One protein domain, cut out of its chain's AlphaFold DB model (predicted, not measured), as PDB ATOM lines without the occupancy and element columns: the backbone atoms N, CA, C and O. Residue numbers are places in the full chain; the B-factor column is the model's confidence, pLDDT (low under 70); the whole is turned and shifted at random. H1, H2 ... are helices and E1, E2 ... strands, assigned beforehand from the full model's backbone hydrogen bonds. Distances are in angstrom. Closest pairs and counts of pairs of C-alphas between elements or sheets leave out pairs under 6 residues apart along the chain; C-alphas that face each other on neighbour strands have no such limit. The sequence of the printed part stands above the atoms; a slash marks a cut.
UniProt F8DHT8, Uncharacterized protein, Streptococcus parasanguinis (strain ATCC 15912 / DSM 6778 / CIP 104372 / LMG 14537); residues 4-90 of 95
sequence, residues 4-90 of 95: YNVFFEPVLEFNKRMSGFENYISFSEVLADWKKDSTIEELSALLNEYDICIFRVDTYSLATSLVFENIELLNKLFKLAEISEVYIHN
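What this domain is: This is residues 4 to 90 of the 95 residues of an uncharacterized protein of Streptococcus parasanguinis (strain ATCC 15912 / DSM 6778 / CIP 104372 / LMG 14537) (UniProt F8DHT8). A small, twisted wall of four parallel strands has H1 alone over one of its faces, while the other four helices gather on the other side in two touching pairs, H2 with H4 and H3 with H5. The printed part has 87 residues, with five named helices and four named strands in the order E1 H1 E2 H2 H3 E3 H4 H5 E4. The sheet runs E1, E4, E3, E2, all parallel, and the class is mixed, helices and strands. The whole is compact, with a radius of gyration of the C-alphas of 12.6 A, and spans 37 by 26 by 20 A.

How they stand to each other: E1, residues 4 to 7, is an edge strand beside E4, residues 85 to 89; N 5 and O 86 are 2.8 A apart, within hydrogen-bond range. H1, residues 11 to 18, is on the sheet at a height of 9.7 A, along the strands and only just over E4 alone, with 6 of its C-alphas on E4 and 2 on E3, residues 52 to 55. The unit of E1, H1 and E2, residues 24 to 26, is a split strand-helix-strand unit, with E4 and E3 between its strands, and its crossover is right-handed. E2 is the other edge strand; N 54 of E3 and O 25 are 2.9 A apart. H2, residues 27 to 33, is on the opposite face from H1, over none of the strands. E2, H2, H3 and E3 form a right-handed strand-helix-strand unit, with H3, residues 40 to 45, not on the sheet. H4, residues 57 to 63, only grazes the sheet and touches H2 at a shallow tilt of 29 degrees, the same way; the closest C-alphas, of Ser 28 and Thr 59, are 5.0 A apart. H5, residues 71 to 80, only grazes the sheet and touches H3 at a steep tilt of 45 degrees, the same way; the closest C-alphas, of Ser 44 and Leu 77, are 5.7 A apart. E3, H4, H5 and E4 form another right-handed unit, and N 55 and O 87 are 2.8 A apart. Every O i to N i+4 pair is within hydrogen-bond range in H1, H3 and H5, but 2 of 3 in H2 and 0 of 3 in H4, where 2 of 4 O i to N i+3 pairs are.

Where its parts are: E1 begins at C-alpha 4, (108.627, 81.157, 16.765). H5, the longest helix, measures 14.1 A from C-alpha 71 to C-alpha 80. E4, the longest strand, measures 13.1 A and ends at C-alpha 89, (109.178, 70.573, 19.202).

The domain as a whole: The C-alphas farthest apart, of Glu 13 and Asp 37, are 37.0 A apart. The printed part has no cut and no long link. Mean pLDDT of the printed part is 83.2; residues 57 to 69 are under 70.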
ATOM      1  N   TYR A   4     109.021  82.562  16.672       89.62
ATOM      2  CA  TYR A   4     108.627  81.157  16.765       89.62
ATOM      3  C   TYR A   4     109.594  80.280  15.966       89.62
ATOM      4  O   TYR A   4     109.762  80.467  14.761       89.62
ATOM      5  N   ASN A   5     110.213  79.310  16.634       91.44
ATOM      6  CA  ASN A   5     111.144  78.352  16.052       91.44
ATOM      7  C   ASN A   5     110.522  76.947  16.112       91.44
ATOM      8  O   ASN A   5     110.304  76.412  17.197       91.44
ATOM      9  N   VAL A   6     110.233  76.346  14.957       89.00
ATOM     10  CA  VAL A   6     109.586  75.024  14.868       89.00
ATOM     11  C   VAL A   6     110.599  73.967  14.442       89.00
ATOM     12  O   VAL A   6     111.287  74.140  13.437       89.00
ATOM     13  N   PHE A   7     110.660  72.857  15.178       90.50
ATOM     14  CA  PHE A   7     111.626  71.781  14.961       90.50
ATOM     15  C   PHE A   7     110.932  70.438  14.752       90.50
ATOM     16  O   PHE A   7     110.071  70.043  15.538       90.50
ATOM     17  N   PHE A   8     111.369  69.716  13.719       88.00
ATOM     18  CA  PHE A   8     110.953  68.347  13.420       88.00
ATOM     19  C   PHE A   8     112.150  67.402  13.571       88.00
ATOM     20  O   PHE A   8     112.752  66.983  12.584       88.00
ATOM     21  N   GLU A   9     112.546  67.123  14.815       90.69
ATOM     22  CA  GLU A   9     113.764  66.363  15.137       90.69
ATOM     23  C   GLU A   9     113.551  65.380  16.308       90.69
ATOM     24  O   GLU A   9     112.583  65.518  17.066       90.69
ATOM     25  N   PRO A  10     114.409  64.357  16.492       89.81
ATOM     26  CA  PRO A  10     114.344  63.478  17.660       89.81
ATOM     27  C   PRO A  10     114.515  64.248  18.976       89.81
ATOM     28  O   PRO A  10     115.281  65.207  19.046       89.81
ATOM     29  N   VAL A  11     113.859  63.792  20.051       86.75
ATOM     30  CA  VAL A  11     113.910  64.455  21.373       86.75
ATOM     31  C   VAL A  11     115.334  64.624  21.910       86.75
ATOM     32  O   VAL A  11     115.633  65.622  22.552       86.75
ATOM     33  N   LEU A  12     116.237  63.684  21.608       90.06
ATOM     34  CA  LEU A  12     117.639  63.767  22.022       90.06
ATOM     35  C   LEU A  12     118.363  64.957  21.382       90.06
ATOM     36  O   LEU A  12     119.117  65.641  22.068       90.06
ATOM     37  N   GLU A  13     118.123  65.226  20.098       92.25
ATOM     38  CA  GLU A  13     118.741  66.357  19.393       92.25
ATOM     39  C   GLU A  13     118.158  67.686  19.874       92.25
ATOM     40  O   GLU A  13     118.901  68.631  20.149       92.25
ATOM     41  N   PHE A  14     116.846  67.718  20.104       91.44
ATOM     42  CA  PHE A  14     116.192  68.886  20.677       91.44
ATOM     43  C   PHE A  14     116.713  69.196  22.088       91.44
ATOM     44  O   PHE A  14     117.082  70.330  22.379       91.44
ATOM     45  N   ASN A  15     116.851  68.187  22.954       89.38
ATOM     46  CA  ASN A  15     117.397  68.367  24.301       89.38
ATOM     47  C   ASN A  15     118.844  68.878  24.284       89.38
ATOM     48  O   ASN A  15     119.182  69.755  25.076       89.38
ATOM     49  N   LYS A  16     119.693  68.388  23.368       92.50
ATOM     50  CA  LYS A  16     121.053  68.926  23.188       92.50
ATOM     51  C   LYS A  16     121.018  70.410  22.831       92.50
ATOM     52  O   LYS A  16     121.790  71.180  23.388       92.50
ATOM     53  N   ARG A  17     120.104  70.829  21.953       90.50
ATOM     54  CA  ARG A  17     119.922  72.246  21.612       90.50
ATOM     55  C   ARG A  17     119.518  73.074  22.832       90.50
ATOM     56  O   ARG A  17     120.088  74.136  23.042       90.50
ATOM     57  N   MET A  18     118.575  72.576  23.634       88.69
ATOM     58  CA  MET A  18     118.099  73.290  24.827       88.69
ATOM     59  C   MET A  18     119.156  73.357  25.933       88.69
ATOM     60  O   MET A  18     119.123  74.274  26.738       88.69
ATOM     61  N   SER A  19     120.117  72.426  25.964       87.19
ATOM     62  CA  SER A  19     121.176  72.418  26.987       87.19
ATOM     63  C   SER A  19     122.087  73.653  26.969       87.19
ATOM     64  O   SER A  19     122.795  73.890  27.941       87.19
ATOM     65  N   GLY A  20     122.069  74.434  25.884       85.94
ATOM     66  CA  GLY A  20     122.780  75.710  25.786       85.94
ATOM     67  C   GLY A  20     121.964  76.931  26.221       85.94
ATOM     68  O   GLY A  20     122.447  78.047  26.061       85.94
ATOM     69  N   PHE A  21     120.730  76.751  26.699       89.75
ATOM     70  CA  PHE A  21     119.877  77.844  27.163       89.75
ATOM     71  C   PHE A  21     119.950  77.965  28.681       89.75
ATOM     72  O   PHE A  21     119.762  76.981  29.392       89.75
ATOM     73  N   GLU A  22     120.200  79.180  29.164       85.19
ATOM     74  CA  GLU A  22     120.287  79.471  30.601       85.19
ATOM     75  C   GLU A  22     118.930  79.906  31.177       85.19
ATOM     76  O   GLU A  22     118.577  79.488  32.275       85.19
ATOM     77  N   ASN A  23     118.128  80.649  30.403       90.44
ATOM     78  CA  ASN A  23     116.855  81.228  30.846       90.44
ATOM     79  C   ASN A  23     115.689  80.732  29.981       90.44
ATOM     80  O   ASN A  23     115.221  81.427  29.073       90.44
ATOM     81  N   TYR A  24     115.221  79.511  30.242       93.31
ATOM     82  CA  TYR A  24     114.050  78.960  29.562       93.31
ATOM     83  C   TYR A  24     113.066  78.301  30.529       93.31
ATOM     84  O   TYR A  24     113.463  77.772  31.563       93.31
ATOM     85  N   ILE A  25     111.799  78.251  30.121       91.25
ATOM     86  CA  ILE A  25     110.722  77.548  30.827       91.25
ATOM     87  C   ILE A  25     109.992  76.585  29.891       91.25
ATOM     88  O   ILE A  25     109.794  76.869  28.702       91.25
ATOM     89  N   SER A  26     109.587  75.423  30.410       89.31
ATOM     90  CA  SER A  26     108.666  74.546  29.692       89.31
ATOM     91  C   SER A  26     107.242  75.064  29.843       89.31
ATOM     92  O   SER A  26     106.751  75.272  30.947       89.31
ATOM     93  N   PHE A  27     106.514  75.206  28.740       88.25
ATOM     94  CA  PHE A  27     105.136  75.689  28.786       88.25
ATOM     95  C   PHE A  27     104.197  74.744  29.557       88.25
ATOM     96  O   PHE A  27     103.176  75.176  30.084       88.25
ATOM     97  N   SER A  28     104.548  73.459  29.675       83.25
ATOM     98  CA  SER A  28     103.841  72.516  30.548       83.25
ATOM     99  C   SER A  28     103.830  72.942  32.022       83.25
ATOM    100  O   SER A  28     102.875  72.622  32.723       83.25
ATOM    101  N   GLU A  29     104.842  73.682  32.480       85.25
ATOM    102  CA  GLU A  29     104.913  74.225  33.842       85.25
ATOM    103  C   GLU A  29     103.886  75.350  34.023       85.25
ATOM    104  O   GLU A  29     103.128  75.342  34.984       85.25
ATOM    105  N   VAL A  30     103.753  76.234  33.030       84.94
ATOM    106  CA  VAL A  30     102.723  77.288  33.015       84.94
ATOM    107  C   VAL A  30     101.316  76.687  32.971       84.94
ATOM    108  O   VAL A  30     100.406  77.162  33.648       84.94
ATOM    109  N   LEU A  31     101.124  75.618  32.191       80.00
ATOM    110  CA  LEU A  31      99.841  74.919  32.098       80.00
ATOM    111  C   LEU A  31      99.418  74.263  33.417       80.00
ATOM    112  O   LEU A  31      98.219  74.158  33.665       80.00
ATOM    113  N   ALA A  32     100.363  73.827  34.253       80.44
ATOM    114  CA  ALA A  32     100.045  73.222  35.546       80.44
ATOM    115  C   ALA A  32      99.357  74.217  36.498       80.44
ATOM    116  O   ALA A  32      98.478  73.826  37.268       80.44
ATOM    117  N   ASP A  33      99.705  75.500  36.389       80.38
ATOM    118  CA  ASP A  33      99.123  76.588  37.180       80.38
ATOM    119  C   ASP A  33      97.963  77.308  36.473       80.38
ATOM    120  O   ASP A  33      97.307  78.174  37.062       80.38
ATOM    121  N   TRP A  34      97.646  76.915  35.235       81.06
ATOM    122  CA  TRP A  34      96.555  77.498  34.466       81.06
ATOM    123  C   TRP A  34      95.198  76.988  34.962       81.06
ATOM    124  O   TRP A  34      94.746  75.884  34.649       81.06
ATOM    125  N   LYS A  35      94.494  77.835  35.716       78.62
ATOM    126  CA  LYS A  35      93.133  77.580  36.203       78.62
ATOM    127  C   LYS A  35      92.110  78.269  35.307       78.62
ATOM    128  O   LYS A  35      92.413  79.217  34.592       78.62
ATOM    129  N   LYS A  36      90.858  77.807  35.367       72.62
ATOM    130  CA  LYS A  36      89.748  78.361  34.570       72.62
ATOM    131  C   LYS A  36      89.589  79.881  34.729       72.62
ATOM    132  O   LYS A  36      89.234  80.549  33.765       72.62
ATOM    133  N   ASP A  37      89.870  80.389  35.925       81.38
ATOM    134  CA  ASP A  37      89.694  81.796  36.285       81.38
ATOM    135  C   ASP A  37      91.026  82.573  36.296       81.38
ATOM    136  O   ASP A  37      91.053  83.722  36.726       81.38
ATOM    137  N   SER A  38      92.125  81.955  35.833       80.50
ATOM    138  CA  SER A  38      93.428  82.613  35.723       80.50
ATOM    139  C   SER A  38      93.379  83.752  34.709       80.50
ATOM    140  O   SER A  38      92.943  83.584  33.566       80.50
ATOM    141  N   THR A  39      93.867  84.911  35.130       86.19
ATOM    142  CA  THR A  39      94.055  86.089  34.280       86.19
ATOM    143  C   THR A  39      95.320  85.959  33.431       86.19
ATOM    144  O   THR A  39      96.228  85.183  33.736       86.19
ATOM    145  N   ILE A  40      95.400  86.722  32.338       84.31
ATOM    146  CA  ILE A  40      96.596  86.713  31.485       84.31
ATOM    147  C   ILE A  40      97.806  87.297  32.223       84.31
ATOM    148  O   ILE A  40      98.927  86.861  31.991       84.31
ATOM    149  N   GLU A  41      97.575  88.236  33.142       86.94
ATOM    150  CA  GLU A  41      98.596  88.846  33.985       86.94
ATOM    151  C   GLU A  41      99.203  87.818  34.949       86.94
ATOM    152  O   GLU A  41     100.425  87.698  35.021       86.94
ATOM    153  N   GLU A  42      98.371  87.017  35.624       87.44
ATOM    154  CA  GLU A  42      98.830  85.927  36.500       87.44
ATOM    155  C   GLU A  42      99.654  84.888  35.735       87.44
ATOM    156  O   GLU A  42     100.703  84.460  36.209       87.44
ATOM    157  N   LEU A  43      99.219  84.521  34.528       86.12
ATOM    158  CA  LEU A  43      99.958  83.587  33.678       86.12
ATOM    159  C   LEU A  43     101.264  84.200  33.156       86.12
ATOM    160  O   LEU A  43     102.266  83.500  33.046       86.12
ATOM    161  N   SER A  44     101.269  85.499  32.837       88.81
ATOM    162  CA  SER A  44     102.475  86.197  32.377       88.81
ATOM    163  C   SER A  44     103.526  86.293  33.479       88.81
ATOM    164  O   SER A  44     104.709  86.134  33.205       88.81
ATOM    165  N   ALA A  45     103.102  86.436  34.737       89.38
ATOM    166  CA  ALA A  45     104.010  86.493  35.876       89.38
ATOM    167  C   ALA A  45     104.858  85.219  36.022       89.38
ATOM    168  O   ALA A  45     106.012  85.310  36.430       89.38
ATOM    169  N   LEU A  46     104.326  84.054  35.629       88.25
ATOM    170  CA  LEU A  46     105.064  82.782  35.616       88.25
ATOM    171  C   LEU A  46     106.171  82.737  34.549       88.25
ATOM    172  O   LEU A  46     107.064  81.898  34.615       88.25
ATOM    173  N   LEU A  47     106.093  83.617  33.552       90.38
ATOM    174  CA  LEU A  47     106.985  83.666  32.398       90.38
ATOM    175  C   LEU A  47     108.007  84.817  32.474       90.38
ATOM    176  O   LEU A  47     109.016  84.740  31.784       90.38
ATOM    177  N   ASN A  48     107.776  85.844  33.305       86.44
ATOM    178  CA  ASN A  48     108.544  87.103  33.353       86.44
ATOM    179  C   ASN A  48     110.059  86.967  33.612       86.44
ATOM    180  O   ASN A  48     110.793  87.933  33.424       86.44
ATOM    181  N   GLU A  49     110.537  85.815  34.085       88.25
ATOM    182  CA  GLU A  49     111.961  85.577  34.372       88.25
ATOM    183  C   GLU A  49     112.692  84.840  33.241       88.25
ATOM    184  O   GLU A  49     113.890  84.571  33.340       88.25
ATOM    185  N   TYR A  50     111.982  84.496  32.166       93.06
ATOM    186  CA  TYR A  50     112.499  83.651  31.101       93.06
ATOM    187  C   TYR A  50     112.521  84.391  29.774       93.06
ATOM    188  O   TYR A  50     111.577  85.079  29.402       93.06
ATOM    189  N   ASP A  51     113.583  84.170  29.005       92.69
ATOM    190  CA  ASP A  51     113.707  84.725  27.657       92.69
ATOM    191  C   ASP A  51     113.070  83.799  26.611       92.69
ATOM    192  O   ASP A  51     112.694  84.236  25.514       92.69
ATOM    193  N   ILE A  52     112.980  82.503  26.943       94.00
ATOM    194  CA  ILE A  52     112.617  81.420  26.031       94.00
ATOM    195  C   ILE A  52     111.501  80.559  26.630       94.00
ATOM    196  O   ILE A  52     111.628  80.017  27.726       94.00
ATOM    197  N   CYS A  53     110.436  80.335  25.861       92.56
ATOM    198  CA  CYS A  53     109.383  79.379  26.206       92.56
ATOM    199  C   CYS A  53     109.439  78.151  25.291       92.56
ATOM    200  O   CYS A  53     109.504  78.279  24.066       92.56
ATOM    201  N   ILE A  54     109.365  76.947  25.860       91.31
ATOM    202  CA  ILE A  54     109.468  75.691  25.110       91.31
ATOM    203  C   ILE A  54     108.145  74.923  25.142       91.31
ATOM    204  O   ILE A  54     107.615  74.606  26.200       91.31
ATOM    205  N   PHE A  55     107.668  74.532  23.965       87.88
ATOM    206  CA  PHE A  55     106.583  73.582  23.762       87.88
ATOM    207  C   PHE A  55     107.150  72.235  23.322       87.88
ATOM    208  O   PHE A  55     107.843  72.139  22.306       87.88
ATOM    209  N   ARG A  56     106.835  71.186  24.077       82.50
ATOM    210  CA  ARG A  56     107.254  69.805  23.810       82.50
ATOM    211  C   ARG A  56     106.049  68.906  23.562       82.50
ATOM    212  O   ARG A  56     104.920  69.261  23.880       82.50
ATOM    213  N   VAL A  57     106.294  67.716  23.005       65.81
ATOM    214  CA  VAL A  57     105.258  66.720  22.654       65.81
ATOM    215  C   VAL A  57     104.322  66.388  23.837       65.81
ATOM    216  O   VAL A  57     103.123  66.195  23.653       65.81
ATOM    217  N   ASP A  58     104.847  66.380  25.062       61.59
ATOM    218  CA  ASP A  58     104.099  66.192  26.314       61.59
ATOM    219  C   ASP A  58     103.169  67.371  26.657       61.59
ATOM    220  O   ASP A  58     102.076  67.158  27.181       61.59
ATOM    221  N   THR A  59     103.542  68.594  26.276       60.41
ATOM    222  CA  THR A  59     102.746  69.823  26.441       60.41
ATOM    223  C   THR A  59     101.441  69.739  25.648       60.41
ATOM    224  O   THR A  59     100.400  70.223  26.086       60.41
ATOM    225  N   TYR A  60     101.464  69.051  24.505       61.09
ATOM    226  CA  TYR A  60     100.261  68.810  23.718       61.09
ATOM    227  C   TYR A  60      99.332  67.813  24.410       61.09
ATOM    228  O   TYR A  60      98.129  67.973  24.319       61.09
ATOM    229  N   SER A  61      99.825  66.820  25.151       59.22
ATOM    230  CA  SER A  61      98.960  65.775  25.731       59.22
ATOM    231  C   SER A  61      97.986  66.267  26.817       59.22
ATOM    232  O   SER A  61      96.950  65.638  27.021       59.22
ATOM    233  N   LEU A  62      98.281  67.396  27.479       54.88
ATOM    234  CA  LEU A  62      97.526  67.901  28.637       54.88
ATOM    235  C   LEU A  62      96.502  69.007  28.302       54.88
ATOM    236  O   LEU A  62      95.530  69.159  29.036       54.88
ATOM    237  N   ALA A  63      96.672  69.757  27.204       53.44
ATOM    238  CA  ALA A  63      95.821  70.916  26.876       53.44
ATOM    239  C   ALA A  63      95.648  71.139  25.352       53.44
ATOM    240  O   ALA A  63      95.672  72.266  24.856       53.44
ATOM    241  N   THR A  64      95.516  70.047  24.591       49.28
ATOM    242  CA  THR A  64      95.927  69.956  23.176       49.28
ATOM    243  C   THR A  64      95.214  70.849  22.164       49.28
ATOM    244  O   THR A  64      95.836  71.164  21.156       49.28
ATOM    245  N   SER A  65      93.947  71.228  22.351       51.84
ATOM    246  CA  SER A  65      93.212  71.958  21.298       51.84
ATOM    247  C   SER A  65      92.959  73.420  21.664       51.84
ATOM    248  O   SER A  65      93.376  74.305  20.930       51.84
ATOM    249  N   LEU A  66      92.439  73.709  22.855       53.56
ATOM    250  CA  LEU A  66      91.988  75.063  23.212       53.56
ATOM    251  C   LEU A  66      93.107  76.119  23.301       53.56
ATOM    252  O   LEU A  66      92.880  77.284  22.976       53.56
ATOM    253  N   VAL A  67      94.313  75.739  23.739       59.84
ATOM    254  CA  VAL A  67      95.416  76.702  23.936       59.84
ATOM    255  C   VAL A  67      96.058  77.092  22.602       59.84
ATOM    256  O   VAL A  67      96.332  78.266  22.364       59.84
ATOM    257  N   PHE A  68      96.232  76.125  21.697       61.00
ATOM    258  CA  PHE A  68      96.718  76.387  20.341       61.00
ATOM    259  C   PHE A  68      95.628  76.907  19.398       61.00
ATOM    260  O   PHE A  68      95.958  77.589  18.434       61.00
ATOM    261  N   GLU A  69      94.346  76.670  19.685       60.75
ATOM    262  CA  GLU A  69      93.225  77.331  19.001       60.75
ATOM    263  C   GLU A  69      93.228  78.851  19.228       60.75
ATOM    264  O   GLU A  69      92.672  79.598  18.425       60.75
ATOM    265  N   ASN A  70      93.899  79.333  20.283       73.94
ATOM    266  CA  ASN A  70      93.958  80.748  20.629       73.94
ATOM    267  C   ASN A  70      95.389  81.312  20.578       73.94
ATOM    268  O   ASN A  70      95.904  81.877  21.546       73.94
ATOM    269  N   ILE A  71      96.033  81.193  19.409       76.06
ATOM    270  CA  ILE A  71      97.371  81.759  19.128       76.06
ATOM    271  C   ILE A  71      97.447  83.251  19.484       76.06
ATOM    272  O   ILE A  71      98.490  83.727  19.933       76.06
ATOM    273  N   GLU A  72      96.356  84.003  19.317       81.38
ATOM    274  CA  GLU A  72      96.314  85.416  19.700       81.38
ATOM    275  C   GLU A  72      96.519  85.623  21.203       81.38
ATOM    276  O   GLU A  72      97.263  86.527  21.594       81.38
ATOM    277  N   LEU A  73      95.895  84.788  22.040       83.25
ATOM    278  CA  LEU A  73      96.077  84.824  23.488       83.25
ATOM    279  C   LEU A  73      97.518  84.476  23.865       83.25
ATOM    280  O   LEU A  73      98.133  85.210  24.633       83.25
ATOM    281  N   LEU A  74      98.079  83.420  23.271       84.94
ATOM    282  CA  LEU A  74      99.472  83.028  23.496       84.94
ATOM    283  C   LEU A  74     100.448  84.142  23.107       84.94
ATOM    284  O   LEU A  74     101.359  84.471  23.858       84.94
ATOM    285  N   ASN A  75     100.242  84.780  21.957       86.81
ATOM    286  CA  ASN A  75     101.095  85.879  21.517       86.81
ATOM    287  C   ASN A  75     100.971  87.105  22.440       86.81
ATOM    288  O   ASN A  75     101.959  87.798  22.668       86.81
ATOM    289  N   LYS A  76      99.781  87.389  22.987       89.25
ATOM    290  CA  LYS A  76      99.606  88.440  24.008       89.25
ATOM    291  C   LYS A  76     100.339  88.084  25.298       89.25
ATOM    292  O   LYS A  76     101.061  88.930  25.812       89.25
ATOM    293  N   LEU A  77     100.203  86.845  25.762       90.25
ATOM    294  CA  LEU A  77     100.871  86.328  26.954       90.25
ATOM    295  C   LEU A  77     102.394  86.468  26.837       90.25
ATOM    296  O   LEU A  77     103.020  87.088  27.688       90.25
ATOM    297  N   PHE A  78     102.980  85.982  25.741       91.69
ATOM    298  CA  PHE A  78     104.424  86.062  25.508       91.69
ATOM    299  C   PHE A  78     104.931  87.494  25.351       91.69
ATOM    300  O   PHE A  78     106.036  87.798  25.778       91.69
ATOM    301  N   LYS A  79     104.127  88.395  24.776       90.38
ATOM    302  CA  LYS A  79     104.478  89.819  24.714       90.38
ATOM    303  C   LYS A  79     104.460  90.489  26.084       90.38
ATOM    304  O   LYS A  79     105.313  91.330  26.324       90.38
ATOM    305  N   LEU A  80     103.480  90.162  26.928       91.44
ATOM    306  CA  LEU A  80     103.393  90.701  28.287       91.44
ATOM    307  C   LEU A  80     104.547  90.199  29.151       91.44
ATOM    308  O   LEU A  80     105.101  90.980  29.910       91.44
ATOM    309  N   ALA A  81     104.924  88.934  28.974       90.81
ATOM    310  CA  ALA A  81     106.011  88.305  29.707       90.81
ATOM    311  C   ALA A  81     107.414  88.554  29.136       90.81
ATOM    312  O   ALA A  81     108.365  87.909  29.556       90.81
ATOM    313  N   GLU A  82     107.538  89.424  28.130       92.06
ATOM    314  CA  GLU A  82     108.808  89.744  27.460       92.06
ATOM    315  C   GLU A  82     109.560  88.533  26.862       92.06
ATOM    316  O   GLU A  82     110.743  88.620  26.538       92.06
ATOM    317  N   ILE A  83     108.851  87.432  26.583       94.12
ATOM    318  CA  ILE A  83     109.412  86.243  25.933       94.12
ATOM    319  C   ILE A  83     109.880  86.604  24.522       94.12
ATOM    320  O   ILE A  83     109.106  87.024  23.650       94.12
ATOM    321  N   SER A  84     111.169  86.392  24.278       92.69
ATOM    322  CA  SER A  84     111.817  86.717  23.011       92.69
ATOM    323  C   SER A  84     111.626  85.609  21.970       92.69
ATOM    324  O   SER A  84     111.304  85.888  20.806       92.69
ATOM    325  N   GLU A  85     111.752  84.348  22.394       94.06
ATOM    326  CA  GLU A  85     111.700  83.182  21.517       94.06
ATOM    327  C   GLU A  85     110.799  82.069  22.065       94.06
ATOM    328  O   GLU A  85     110.804  81.734  23.247       94.06
ATOM    329  N   VAL A  86     110.043  81.442  21.166       92.19
ATOM    330  CA  VAL A  86     109.205  80.279  21.458       92.19
ATOM    331  C   VAL A  86     109.693  79.106  20.623       92.19
ATOM    332  O   VAL A  86     109.734  79.182  19.394       92.19
ATOM    333  N   TYR A  87     110.060  78.013  21.280       92.81
ATOM    334  CA  TYR A  87     110.577  76.805  20.641       92.81
ATOM    335  C   TYR A  87     109.510  75.721  20.647       92.81
ATOM    336  O   TYR A  87     108.998  75.361  21.698       92.81
ATOM    337  N   ILE A  88     109.181  75.189  19.475       89.25
ATOM    338  CA  ILE A  88     108.084  74.242  19.282       89.25
ATOM    339  C   ILE A  88     108.656  72.937  18.738       89.25
ATOM    340  O   ILE A  88     109.126  72.882  17.600       89.25
ATOM    341  N   HIS A  89     108.628  71.881  19.550       90.12
ATOM    342  CA  HIS A  89     109.178  70.573  19.202       90.12
ATOM    343  C   HIS A  89     108.096  69.601  18.743       90.12
ATOM    344  O   HIS A  89     107.186  69.274  19.501       90.12
ATOM    345  N   ASN A  90     108.245  69.102  17.511       85.94
ATOM    346  CA  ASN A  90     107.361  68.124  16.877       85.94
ATOM    347  C   ASN A  90     105.866  68.446  17.065       85.94
ATOM    348  O   ASN A  90     105.119  67.597  17.564       85.94
TER     349      ASN A  90